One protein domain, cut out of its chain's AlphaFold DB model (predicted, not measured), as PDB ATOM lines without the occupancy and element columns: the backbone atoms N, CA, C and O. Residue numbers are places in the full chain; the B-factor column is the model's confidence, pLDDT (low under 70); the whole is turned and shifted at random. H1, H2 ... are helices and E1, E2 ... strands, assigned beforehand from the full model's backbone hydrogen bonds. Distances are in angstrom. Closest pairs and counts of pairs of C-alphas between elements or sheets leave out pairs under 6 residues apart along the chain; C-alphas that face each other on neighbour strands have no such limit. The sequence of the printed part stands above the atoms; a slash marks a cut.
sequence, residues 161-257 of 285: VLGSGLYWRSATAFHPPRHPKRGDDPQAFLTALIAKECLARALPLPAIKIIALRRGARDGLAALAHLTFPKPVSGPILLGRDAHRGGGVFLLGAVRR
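AT A GLANCE: This is residues 161 to 257 of the 285 residues of an uncharacterized protein of Rhodospirillum rubrum (strain ATCC 11170 / ATH 1.1.1 / DSM 467 / LMG 4362 / NCIMB 8255 / S1) (UniProt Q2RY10). A twisted antiparallel sheet, in the order E2, E3, E1, E4, has one helix, H1, packed beside its E2 and E3 hairpin. The printed part has 97 residues, with E1, H1, E2, E3, E4 along the chain; its class is mixed. It is compact, with a radius of gyration of the C-alphas of 12.8 A and spans of 37 by 25 by 24 A.

IN THESE COORDINATES: E3, residues 221 to 234, spans 27.2 A and bends by 119 degrees at 231. E2 is 207 to 215, 23.0 A; E1, 164 to 170, 15.4 A, begins at C-alpha (35.684, 33.622, 19.710). E4, 249 to 252, 10.2 A, ends at (37.165, 32.068, 12.510). H1 is 186 to 200, 20.9 A.

HOW THE PARTS SIT: Within hydrogen-bond range are N 209 and O 226 of E2 and E3, 2.9 A, N 168 and O 227 of E1 and E3, 2.9 A, N 169 and O 251 of E1 and E4, 2.8 A, and every O i to N i+4 pair of H1. H1 is on the sheet, only just at its level, height 3.8 A; the closest C-alphas of H1 and E2, Thr 191 and Ile 208, are 6.4 A apart. E1, H1, E2 form a split strand-helix-strand unit, E3 between its two strands, with a right-handed crossover.

THE WHOLE: The farthest C-alphas, Arg 218 and Arg 257, are 39.2 A apart. The printed part has no cut. E1 to H1 and E3 to E4 are long links. Residues 255 to 257 are under pLDDT 70.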
ATOM      1  N   VAL A 161      37.787  26.801  14.917       95.38
ATOM      2  CA  VAL A 161      36.425  26.249  14.969       95.38
ATOM      3  C   VAL A 161      35.715  26.670  16.251       95.38
ATOM      4  O   VAL A 161      34.527  26.968  16.210       95.38
ATOM      5  N   LEU A 162      36.424  26.681  17.380       95.00
ATOM      6  CA  LEU A 162      35.863  26.822  18.729       95.00
ATOM      7  C   LEU A 162      36.205  28.162  19.397       95.00
ATOM      8  O   LEU A 162      35.692  28.461  20.473       95.00
ATOM      9  N   GLY A 163      37.074  28.964  18.781       94.19
ATOM     10  CA  GLY A 163      37.476  30.274  19.280       94.19
ATOM     11  C   GLY A 163      36.348  31.301  19.237       94.19
ATOM     12  O   GLY A 163      35.230  31.022  18.803       94.19
ATOM     13  N   SER A 164      36.645  32.516  19.694       95.31
ATOM     14  CA  SER A 164      35.684  33.622  19.710       95.31
ATOM     15  C   SER A 164      36.121  34.753  18.790       95.31
ATOM     16  O   SER A 164      37.282  35.159  18.799       95.31
ATOM     17  N   GLY A 165      35.190  35.297  18.010       95.69
ATOM     18  CA  GLY A 165      35.475  36.465  17.187       95.69
ATOM     19  C   GLY A 165      34.293  36.993  16.391       95.69
ATOM     20  O   GLY A 165      33.178  36.476  16.450       95.69
ATOM     21  N   LEU A 166      34.553  38.081  15.668       96.88
ATOM     22  CA  LEU A 166      33.541  38.821  14.909       96.88
ATOM     23  C   LEU A 166      33.323  38.257  13.509       96.88
ATOM     24  O   LEU A 166      32.219  38.344  12.985       96.88
ATOM     25  N   TYR A 167      34.371  37.714  12.892       97.19
ATOM     26  CA  TYR A 167      34.385  37.390  11.473       97.19
ATOM     27  C   TYR A 167      34.566  35.893  11.245       97.19
ATOM     28  O   TYR A 167      35.543  35.295  11.695       97.19
ATOM     29  N   TRP A 168      33.630  35.306  10.510       97.81
ATOM     30  CA  TRP A 168      33.547  33.873  10.267       97.81
ATOM     31  C   TRP A 168      33.376  33.604   8.774       97.81
ATOM     32  O   TRP A 168      32.572  34.250   8.104       97.81
ATOM     33  N   ARG A 169      34.122  32.644   8.232       96.81
ATOM     34  CA  ARG A 169      34.067  32.251   6.816       96.81
ATOM     35  C   ARG A 169      33.644  30.800   6.670       96.81
ATOM     36  O   ARG A 169      34.091  29.962   7.444       96.81
ATOM     37  N   SER A 170      32.842  30.478   5.661       95.81
ATOM     38  CA  SER A 170      32.511  29.085   5.357       95.81
ATOM     39  C   SER A 170      33.775  28.269   5.055       95.81
ATOM     40  O   SER A 170      34.533  28.602   4.145       95.81
ATOM     41  N   ALA A 171      33.979  27.188   5.803       93.06
ATOM     42  CA  ALA A 171      34.900  26.100   5.480       93.06
ATOM     43  C   ALA A 171      34.249  25.095   4.528       93.06
ATOM     44  O   ALA A 171      34.882  24.619   3.587       93.06
ATOM     45  N   THR A 172      32.973  24.789   4.762       93.75
ATOM     46  CA  THR A 172      32.166  23.916   3.907       93.75
ATOM     47  C   THR A 172      30.916  24.647   3.440       93.75
ATOM     48  O   THR A 172      30.492  25.640   4.033       93.75
ATOM     49  N   ALA A 173      30.355  24.205   2.315       94.81
ATOM     50  CA  ALA A 173      29.202  24.872   1.728       94.81
ATOM     51  C   ALA A 173      27.973  24.754   2.638       94.81
ATOM     52  O   ALA A 173      27.670  23.679   3.155       94.81
ATOM     53  N   PHE A 174      27.255  25.861   2.793       95.94
ATOM     54  CA  PHE A 174      25.926  25.897   3.380       95.94
ATOM     55  C   PHE A 174      24.912  25.356   2.369       95.94
ATOM     56  O   PHE A 174      24.776  25.912   1.274       95.94
ATOM     57  N   HIS A 175      24.177  24.311   2.748       95.00
ATOM     58  CA  HIS A 175      23.027  23.815   1.994       95.00
ATOM     59  C   HIS A 175      21.735  24.201   2.717       95.00
ATOM     60  O   HIS A 175      21.549  23.809   3.873       95.00
ATOM     61  N   PRO A 176      20.813  24.926   2.067       94.50
ATOM     62  CA  PRO A 176      19.588  25.344   2.713       94.50
ATOM     63  C   PRO A 176      18.708  24.120   3.031       94.50
ATOM     64  O   PRO A 176      18.634  23.179   2.236       94.50
ATOM     65  N   PRO A 177      17.990  24.124   4.168       89.94
ATOM     66  CA  PRO A 177      17.074  23.041   4.537       89.94
ATOM     67  C   PRO A 177      15.812  22.993   3.666       89.94
ATOM     68  O   PRO A 177      15.067  22.018   3.716       89.94
ATOM     69  N   ARG A 178      15.560  24.032   2.862       89.81
ATOM     70  CA  ARG A 178      14.415  24.150   1.952       89.81
ATOM     71  C   ARG A 178      14.843  24.756   0.617       89.81
ATOM     72  O   ARG A 178      15.853  25.452   0.554       89.81
ATOM     73  N   HIS A 179      14.055  24.519  -0.425       88.88
ATOM     74  CA  HIS A 179      14.294  25.087  -1.750       88.88
ATOM     75  C   HIS A 179      13.698  26.500  -1.881       88.88
ATOM     76  O   HIS A 179      12.688  26.787  -1.226       88.88
ATOM     77  N   PRO A 180      14.305  27.378  -2.703       91.25
ATOM     78  CA  PRO A 180      13.685  28.645  -3.079       91.25
ATOM     79  C   PRO A 180      12.398  28.390  -3.870       91.25
ATOM     80  O   PRO A 180      12.276  27.378  -4.568       91.25
ATOM     81  N   LYS A 181      11.432  29.307  -3.786       90.00
ATOM     82  CA  LYS A 181      10.277  29.286  -4.686       90.00
ATOM     83  C   LYS A 181      10.718  29.715  -6.085       90.00
ATOM     84  O   LYS A 181      11.744  30.369  -6.275       90.00
ATOM     85  N   ARG A 182       9.927  29.344  -7.094       88.44
ATOM     86  CA  ARG A 182      10.180  29.764  -8.476       88.44
ATOM     87  C   ARG A 182      10.165  31.294  -8.557       88.44
ATOM     88  O   ARG A 182       9.164  31.904  -8.201       88.44
ATOM     89  N   GLY A 183      11.251  31.875  -9.061       88.75
ATOM     90  CA  GLY A 183      11.400  33.324  -9.218       88.75
ATOM     91  C   GLY A 183      12.048  34.044  -8.031       88.75
ATOM     92  O   GLY A 183      12.362  35.220  -8.174       88.75
ATOM     93  N   ASP A 184      12.302  33.364  -6.904       91.75
ATOM     94  CA  ASP A 184      13.065  33.959  -5.802       91.75
ATOM     95  C   ASP A 184      14.499  34.276  -6.259       91.75
ATOM     96  O   ASP A 184      15.139  33.457  -6.930       91.75
ATOM     97  N   ASP A 185      15.033  35.426  -5.836       94.88
ATOM     98  CA  ASP A 185      16.466  35.704  -5.946       94.88
ATOM     99  C   ASP A 185      17.248  34.725  -5.044       94.88
ATOM    100  O   ASP A 185      17.092  34.762  -3.816       94.88
ATOM    101  N   PRO A 186      18.106  33.848  -5.608       94.31
ATOM    102  CA  PRO A 186      18.857  32.870  -4.830       94.31
ATOM    103  C   PRO A 186      19.726  33.496  -3.740       94.31
ATOM    104  O   PRO A 186      19.898  32.893  -2.679       94.31
ATOM    105  N   GLN A 187      20.281  34.688  -3.983       95.94
ATOM    106  CA  GLN A 187      21.158  35.344  -3.020       95.94
ATOM    107  C   GLN A 187      20.363  35.886  -1.829       95.94
ATOM    108  O   GLN A 187      20.708  35.578  -0.685       95.94
ATOM    109  N   ALA A 188      19.279  36.629  -2.068       96.56
ATOM    110  CA  ALA A 188      18.378  37.093  -1.014       96.56
ATOM    111  C   ALA A 188      17.787  35.924  -0.209       96.56
ATOM    112  O   ALA A 188      17.760  35.969   1.024       96.56
ATOM    113  N   PHE A 189      17.385  34.845  -0.887       96.50
ATOM    114  CA  PHE A 189      16.866  33.637  -0.250       96.50
ATOM    115  C   PHE A 189      17.881  32.991   0.708       96.50
ATOM    116  O   PHE A 189      17.540  32.689   1.857       96.50
ATOM    117  N   LEU A 190      19.129  32.796   0.266       96.88
ATOM    118  CA  LEU A 190      20.187  32.209   1.094       96.88
ATOM    119  C   LEU A 190      20.557  33.112   2.271       96.88
ATOM    120  O   LEU A 190      20.689  32.617   3.386       96.88
ATOM    121  N   THR A 191      20.661  34.423   2.050       98.06
ATOM    122  CA  THR A 191      20.931  35.399   3.115       98.06
ATOM    123  C   THR A 191      19.861  35.342   4.205       98.06
ATOM    124  O   THR A 191      20.193  35.227   5.385       98.06
ATOM    125  N   ALA A 192      18.578  35.341   3.831       97.50
ATOM    126  CA  ALA A 192      17.475  35.245   4.785       97.50
ATOM    127  C   ALA A 192      17.478  33.913   5.556       97.50
ATOM    128  O   ALA A 192      17.162  33.877   6.747       97.50
ATOM    129  N   LEU A 193      17.848  32.811   4.899       96.56
ATOM    130  CA  LEU A 193      17.959  31.506   5.544       96.56
ATOM    131  C   LEU A 193      19.125  31.419   6.528       96.56
ATOM    132  O   LEU A 193      18.917  30.955   7.645       96.56
ATOM    133  N   ILE A 194      20.312  31.888   6.143       97.81
ATOM    134  CA  ILE A 194      21.483  31.938   7.027       97.81
ATOM    135  C   ILE A 194      21.161  32.794   8.257       97.81
ATOM    136  O   ILE A 194      21.389  32.350   9.379       97.81
ATOM    137  N   ALA A 195      20.549  33.969   8.069       98.19
ATOM    138  CA  ALA A 195      20.111  34.828   9.168       98.19
ATOM    139  C   ALA A 195      19.144  34.106  10.121       98.19
ATOM    140  O   ALA A 195      19.345  34.116  11.336       98.19
ATOM    141  N   LYS A 196      18.120  33.434   9.575       96.81
ATOM    142  CA  LYS A 196      17.165  32.648  10.369       96.81
ATOM    143  C   LYS A 196      17.862  31.540  11.161       96.81
ATOM    144  O   LYS A 196      17.535  31.322  12.324       96.81
ATOM    145  N   GLU A 197      18.803  30.840  10.540       96.12
ATOM    146  CA  GLU A 197      19.550  29.754  11.168       96.12
ATOM    147  C   GLU A 197      20.536  30.226  12.245       96.12
ATOM    148  O   GLU A 197      20.727  29.506  13.225       96.12
ATOM    149  N   CYS A 198      21.119  31.420  12.105       97.19
ATOM    150  CA  CYS A 198      21.892  32.060  13.169       97.19
ATOM    151  C   CYS A 198      21.005  32.351  14.385       97.19
ATOM    152  O   CYS A 198      21.328  31.926  15.492       97.19
ATOM    153  N   LEU A 199      19.857  33.003  14.180       95.94
ATOM    154  CA  LEU A 199      18.930  33.333  15.268       95.94
ATOM    155  C   LEU A 199      18.405  32.079  15.981       95.94
ATOM    156  O   LEU A 199      18.315  32.060  17.205       95.94
ATOM    157  N   ALA A 200      18.114  31.014  15.228       92.81
ATOM    158  CA  ALA A 200      17.678  29.734  15.789       92.81
ATOM    159  C   ALA A 200      18.728  29.074  16.705       92.81
ATOM    160  O   ALA A 200      18.364  28.268  17.552       92.81
ATOM    161  N   ARG A 201      20.010  29.431  16.561       93.06
ATOM    162  CA  ARG A 201      21.134  28.943  17.381       93.06
ATOM    163  C   ARG A 201      21.597  29.968  18.414       93.06
ATOM    164  O   ARG A 201      22.769  29.995  18.770       93.06
ATOM    165  N   ALA A 202      20.700  30.872  18.810       94.44
ATOM    166  CA  ALA A 202      20.976  31.956  19.749       94.44
ATOM    167  C   ALA A 202      22.162  32.863  19.352       94.44
ATOM    168  O   ALA A 202      22.738  33.560  20.192       94.44
ATOM    169  N   LEU A 203      22.513  32.907  18.061       96.62
ATOM    170  CA  LEU A 203      23.547  33.802  17.554       96.62
ATOM    171  C   LEU A 203      22.952  35.189  17.260       96.62
ATOM    172  O   LEU A 203      21.812  35.286  16.797       96.62
ATOM    173  N   PRO A 204      23.714  36.281  17.464       97.69
ATOM    174  CA  PRO A 204      23.315  37.609  17.005       97.69
ATOM    175  C   PRO A 204      23.108  37.622  15.488       97.69
ATOM    176  O   PRO A 204      23.753  36.861  14.773       97.69
ATOM    177  N   LEU A 205      22.266  38.521  14.978       98.19
ATOM    178  CA  LEU A 205      22.101  38.694  13.535       98.19
ATOM    179  C   LEU A 205      23.418  39.207  12.908       98.19
ATOM    180  O   LEU A 205      23.859  40.299  13.279       98.19
ATOM    181  N   PRO A 206      24.060  38.464  11.984       98.19
ATOM    182  CA  PRO A 206      25.285  38.923  11.341       98.19
ATOM    183  C   PRO A 206      24.998  39.745  10.080       98.19
ATOM    184  O   PRO A 206      23.974  39.569   9.418       98.19
ATOM    185  N   ALA A 207      25.963  40.568   9.674       98.31
ATOM    186  CA  ALA A 207      26.082  40.984   8.283       98.31
ATOM    187  C   ALA A 207      26.578  39.788   7.454       98.31
ATOM    188  O   ALA A 207      27.598  39.177   7.779       98.31
ATOM    189  N   ILE A 208      25.846  39.440   6.394       98.44
ATOM    190  CA  ILE A 208      26.089  38.237   5.590       98.44
ATOM    191  C   ILE A 208      26.545  38.654   4.198       98.44
ATOM    192  O   ILE A 208      25.872  39.429   3.518       98.44
ATOM    193  N   LYS A 209      27.664  38.092   3.742       98.06
ATOM    194  CA  LYS A 209      28.145  38.240   2.366       98.06
ATOM    195  C   LYS A 209      28.257  36.871   1.712       98.06
ATOM    196  O   LYS A 209      29.094  36.068   2.119       98.06
ATOM    197  N   ILE A 210      27.455  36.615   0.681       97.88
ATOM    198  CA  ILE A 210      27.605  35.420  -0.156       97.88
ATOM    199  C   ILE A 210      28.840  35.603  -1.043       97.88
ATOM    200  O   ILE A 210      28.981  36.610  -1.731       97.88
ATOM    201  N   ILE A 211      29.760  34.644  -0.981       97.75
ATOM    202  CA  ILE A 211      31.052  34.674  -1.680       97.75
ATOM    203  C   ILE A 211      31.000  33.842  -2.950       97.75
ATOM    204  O   ILE A 211      31.543  34.229  -3.979       97.75
ATOM    205  N   ALA A 212      30.341  32.694  -2.872       96.75
ATOM    206  CA  ALA A 212      30.127  31.820  -4.005       96.75
ATOM    207  C   ALA A 212      28.752  31.184  -3.882       96.75
ATOM    208  O   ALA A 212      28.356  30.749  -2.802       96.75
ATOM    209  N   LEU A 213      28.063  31.094  -5.014       96.12
ATOM    210  CA  LEU A 213      26.788  30.415  -5.153       96.12
ATOM    211  C   LEU A 213      26.956  29.294  -6.171       96.12
ATOM    212  O   LEU A 213      27.497  29.501  -7.256       96.12
ATOM    213  N   ARG A 214      26.505  28.094  -5.815       93.81
ATOM    214  CA  ARG A 214      26.549  26.921  -6.685       93.81
ATOM    215  C   ARG A 214      25.157  26.330  -6.806       93.81
ATOM    216  O   ARG A 214      24.491  26.083  -5.802       93.81
ATOM    217  N   ARG A 215      24.744  26.083  -8.046       89.69
ATOM    218  CA  ARG A 215      23.571  25.269  -8.362       89.69
ATOM    219  C   ARG A 215      24.050  23.841  -8.610       89.69
ATOM    220  O   ARG A 215      24.899  23.617  -9.467       89.69
ATOM    221  N   GLY A 216      23.580  22.909  -7.797       80.62
ATOM    222  CA  GLY A 216      23.827  21.481  -7.939       80.62
ATOM    223  C   GLY A 216      22.784  20.806  -8.826       80.62
ATOM    224  O   GLY A 216      21.844  21.435  -9.312       80.62
ATOM    225  N   ALA A 217      22.937  19.493  -9.001       74.19
ATOM    226  CA  ALA A 217      21.938  18.672  -9.678       74.19
ATOM    227  C   ALA A 217      20.559  18.802  -8.997       74.19
ATOM    228  O   ALA A 217      20.481  18.926  -7.772       74.19
ATOM    229  N   ARG A 218      19.482  18.737  -9.793       74.94
ATOM    230  CA  ARG A 218      18.081  18.861  -9.332       74.94
ATOM    231  C   ARG A 218      17.788  20.182  -8.603       74.94
ATOM    232  O   ARG A 218      17.135  20.179  -7.564       74.94
ATOM    233  N   ASP A 219      18.329  21.290  -9.111       72.00
ATOM    234  CA  ASP A 219      18.141  22.638  -8.550       72.00
ATOM    235  C   ASP A 219      18.549  22.772  -7.069       72.00
ATOM    236  O   ASP A 219      18.055  23.630  -6.330       72.00
ATOM    237  N   GLY A 220      19.480  21.924  -6.611       85.94
ATOM    238  CA  GLY A 220      20.096  22.071  -5.298       85.94
ATOM    239  C   GLY A 220      20.860  23.390  -5.219       85.94
ATOM    240  O   GLY A 220      21.545  23.768  -6.165       85.94
ATOM    241  N   LEU A 221      20.766  24.097  -4.098       93.81
ATOM    242  CA  LEU A 221      21.478  25.357  -3.894       93.81
ATOM    243  C   LEU A 221      22.539  25.172  -2.813       93.81
ATOM    244  O   LEU A 221      22.286  24.521  -1.804       93.81
ATOM    245  N   ALA A 222      23.723  25.729  -3.027       95.19
ATOM    246  CA  ALA A 222      24.800  25.727  -2.051       95.19
ATOM    247  C   ALA A 222      25.510  27.079  -2.070       95.19
ATOM    248  O   ALA A 222      25.679  27.677  -3.137       95.19
ATOM    249  N   ALA A 223      25.948  27.556  -0.908       96.81
ATOM    250  CA  ALA A 223      26.694  28.803  -0.812       96.81
ATOM    251  C   ALA A 223      27.917  28.699   0.094       96.81
ATOM    252  O   ALA A 223      27.910  28.005   1.106       96.81
ATOM    253  N   LEU A 224      28.953  29.449  -0.266       97.19
ATOM    254  CA  LEU A 224      29.989  29.879   0.665       97.19
ATOM    255  C   LEU A 224      29.677  31.314   1.069       97.19
ATOM    256  O   LEU A 224      29.365  32.144   0.212       97.19
ATOM    257  N   ALA A 225      29.765  31.608   2.360       97.69
ATOM    258  CA  ALA A 225      29.426  32.904   2.916       97.69
ATOM    259  C   ALA A 225      30.473  33.375   3.930       97.69
ATOM    260  O   ALA A 225      31.203  32.589   4.537       97.69
ATOM    261  N   HIS A 226      30.518  34.685   4.128       98.19
ATOM    262  CA  HIS A 226      31.159  35.320   5.266       98.19
ATOM    263  C   HIS A 226      30.090  35.905   6.186       98.19
ATOM    264  O   HIS A 226      29.108  36.477   5.705       98.19
ATOM    265  N   LEU A 227      30.311  35.782   7.489       98.38
ATOM    266  CA  LEU A 227      29.474  36.334   8.543       98.38
ATOM    267  C   LEU A 227      30.311  37.319   9.354       98.38
ATOM    268  O   LEU A 227      31.409  36.980   9.797       98.38
ATOM    269  N   THR A 228      29.773  38.513   9.573       98.19
ATOM    270  CA  THR A 228      30.341  39.494  10.496       98.19
ATOM    271  C   THR A 228      29.315  39.793  11.577       98.19
ATOM    272  O   THR A 228      28.263  40.367  11.298       98.19
ATOM    273  N   PHE A 229      29.602  39.396  12.810       97.75
ATOM    274  CA  PHE A 229      28.734  39.639  13.955       97.75
ATOM    275  C   PHE A 229      29.019  41.011  14.584       97.75
ATOM    276  O   PHE A 229      30.165  41.460  14.577       97.75
ATOM    277  N   PRO A 230      28.007  41.667  15.179       97.19
ATOM    278  CA  PRO A 230      28.181  42.947  15.874       97.19
ATOM    279  C   PRO A 230      28.948  42.825  17.202       97.19
ATOM    280  O   PRO A 230      29.418  43.822  17.741       97.19
ATOM    281  N   LYS A 231      29.068  41.611  17.747       96.06
ATOM    282  CA  LYS A 231      29.837  41.287  18.954       96.06
ATOM    283  C   LYS A 231      30.549  39.948  18.772       96.06
ATOM    284  O   LYS A 231      30.075  39.150  17.958       96.06
ATOM    285  N   PRO A 232      31.660  39.681  19.487       96.19
ATOM    286  CA  PRO A 232      32.348  38.403  19.371       96.19
ATOM    287  C   PRO A 232      31.402  37.251  19.706       96.19
ATOM    288  O   PRO A 232      30.681  37.292  20.706       96.19
ATOM    289  N   VAL A 233      31.392  36.246  18.840       96.38
ATOM    290  CA  VAL A 233      30.629  35.008  18.995       96.38
ATOM    291  C   VAL A 233      31.633  33.882  19.148       96.38
ATOM    292  O   VAL A 233      32.613  33.843  18.409       96.38
ATOM    293  N   SER A 234      31.408  33.000  20.117       95.56
ATOM    294  CA  SER A 234      32.187  31.770  20.258       95.56
ATOM    295  C   SER A 234      31.712  30.732  19.251       95.56
ATOM    296  O   SER A 234      30.529  30.672  18.933       95.56
ATOM    297  N   GLY A 235      32.628  29.921  18.742       95.88
ATOM    298  CA  GLY A 235      32.288  28.778  17.913       95.88
ATOM    299  C   GLY A 235      31.751  27.589  18.719       95.88
ATOM    300  O   GLY A 235      31.752  27.623  19.951       95.88
ATOM    301  N   PRO A 236      31.315  26.524  18.027       96.56
ATOM    302  CA  PRO A 236      31.273  26.398  16.573       96.56
ATOM    303  C   PRO A 236      30.043  27.079  15.957       96.56
ATOM    304  O   PRO A 236      28.982  27.189  16.573       96.56
ATOM    305  N   ILE A 237      30.179  27.496  14.695       97.56
ATOM    306  CA  ILE A 237      29.064  27.984  13.874       97.56
ATOM    307  C   ILE A 237      28.807  26.958  12.769       97.56
ATOM    308  O   ILE A 237      29.573  26.847  11.810       97.56
ATOM    309  N   LEU A 238      27.728  26.189  12.938       96.62
ATOM    310  CA  LEU A 238      27.337  25.071  12.075       96.62
ATOM    311  C   LEU A 238      25.935  25.332  11.531       96.62
ATOM    312  O   LEU A 238      24.970  25.234  12.283       96.62
ATOM    313  N   LEU A 239      25.803  25.670  10.252       96.56
ATOM    314  CA  LEU A 239      24.525  26.059   9.644       96.56
ATOM    315  C   LEU A 239      24.162  25.129   8.483       96.56
ATOM    316  O   LEU A 239      25.031  24.576   7.818       96.56
ATOM    317  N   GLY A 240      22.878  25.002   8.179       94.88
ATOM    318  CA  GLY A 240      22.392  24.289   7.006       94.88
ATOM    319  C   GLY A 240      21.975  22.847   7.268       94.88
ATOM    320  O   GLY A 240      22.162  22.266   8.340       94.88
ATOM    321  N   ARG A 241      21.383  22.254   6.232       93.00
ATOM    322  CA  ARG A 241      20.748  20.930   6.247       93.00
ATOM    323  C   ARG A 241      21.695  19.809   6.669       93.00
ATOM    324  O   ARG A 241      21.293  18.865   7.345       93.00
ATOM    325  N   ASP A 242      22.936  19.883   6.220       92.62
ATOM    326  CA  ASP A 242      23.971  18.872   6.396       92.62
ATOM    327  C   ASP A 242      24.997  19.245   7.476       92.62
ATOM    328  O   ASP A 242      26.034  18.592   7.579       92.62
ATOM    329  N   ALA A 243      24.683  20.227   8.333       94.62
ATOM    330  CA  ALA A 243      25.536  20.656   9.446       94.62
ATOM    331  C   ALA A 243      25.979  19.497  10.353       94.62
ATOM    332  O   ALA A 243      27.143  19.392  10.729       94.62
ATOM    333  N   HIS A 244      25.071  18.560  10.637       93.19
ATOM    334  CA  HIS A 244      25.345  17.373  11.453       93.19
ATOM    335  C   HIS A 244      26.310  16.363  10.791       93.19
ATOM    336  O   HIS A 244      26.739  15.406  11.432       93.19
ATOM    337  N   ARG A 245      26.662  16.556   9.511       93.56
ATOM    338  CA  ARG A 245      27.590  15.714   8.728       93.56
ATOM    339  C   ARG A 245      28.780  16.505   8.170       93.56
ATOM    340  O   ARG A 245      29.389  16.077   7.192       93.56
ATOM    341  N   GLY A 246      29.093  17.657   8.759       93.50
ATOM    342  CA  GLY A 246      30.241  18.485   8.385       93.50
ATOM    343  C   GLY A 246      29.961  19.508   7.279       93.50
ATOM    344  O   GLY A 246      30.891  20.170   6.816       93.50
ATOM    345  N   GLY A 247      28.707  19.654   6.844       94.19
ATOM    346  CA  GLY A 247      28.271  20.755   5.980       94.19
ATOM    347  C   GLY A 247      28.159  22.084   6.732       94.19
ATOM    348  O   GLY A 247      28.142  22.104   7.959       94.19
ATOM    349  N   GLY A 248      28.129  23.197   5.992       95.56
ATOM    350  CA  GLY A 248      27.991  24.567   6.503       95.56
ATOM    351  C   GLY A 248      28.768  24.907   7.781       95.56
ATOM    352  O   GLY A 248      28.257  25.607   8.656       95.56
ATOM    353  N   VAL A 249      30.006  24.425   7.879       96.12
ATOM    354  CA  VAL A 249      30.955  24.774   8.939       96.12
ATOM    355  C   VAL A 249      31.527  26.148   8.632       96.12
ATOM    356  O   VAL A 249      31.956  26.398   7.501       96.12
ATOM    357  N   PHE A 250      31.591  27.022   9.632       96.69
ATOM    358  CA  PHE A 250      32.291  28.298   9.539       96.69
ATOM    359  C   PHE A 250      33.518  28.304  10.452       96.69
ATOM    360  O   PHE A 250      33.450  27.867  11.598       96.69
ATOM    361  N   LEU A 251      34.628  28.822   9.934       95.62
ATOM    362  CA  LEU A 251      35.873  29.021  10.665       95.62
ATOM    363  C   LEU A 251      36.060  30.494  10.992       95.62
ATOM    364  O   LEU A 251      35.736  31.362  10.173       95.62
ATOM    365  N   LEU A 252      36.670  30.761  12.137       95.31
ATOM    366  CA  LEU A 252      37.165  32.068  12.510       95.31
ATOM    367  C   LEU A 252      38.110  32.566  11.411       95.31
ATOM    368  O   LEU A 252      39.113  31.937  11.057       95.31
ATOM    369  N   GLY A 253      37.750  33.690  10.808       89.25
ATOM    370  CA  GLY A 253      38.582  34.345   9.820       89.25
ATOM    371  C   GLY A 253      39.505  35.354  10.487       89.25
ATOM    372  O   GLY A 253      39.148  35.982  11.482       89.25
ATOM    373  N   ALA A 254      40.678  35.576   9.893       81.25
ATOM    374  CA  ALA A 254      41.451  36.761  10.226       81.25
ATOM    375  C   ALA A 254      40.592  37.995   9.925       81.25
ATOM    376  O   ALA A 254      40.003  38.084   8.842       81.25
ATOM    377  N   VAL A 255      40.526  38.937  10.867       67.44
ATOM    378  CA  VAL A 255      39.935  40.250  10.612       67.44
ATOM    379  C   VAL A 255      40.770  40.884   9.508       67.44
ATOM    380  O   VAL A 255      41.864  41.392   9.753       67.44
ATOM    381  N   ARG A 256      40.280  40.851   8.269       57.12
ATOM    382  CA  ARG A 256      40.764  41.816   7.292       57.12
ATOM    383  C   ARG A 256      40.240  43.149   7.791       57.12
ATOM    384  O   ARG A 256      39.030  43.368   7.760       57.12
ATOM    385  N   ARG A 257      41.135  44.019   8.278       49.16
ATOM    386  CA  ARG A 257      40.815  45.448   8.301       49.16
ATOM    387  C   ARG A 257      40.233  45.751   6.918       49.16
ATOM    388  O   ARG A 257      40.850  45.320   5.933       49.16
TER     389      ARG A 257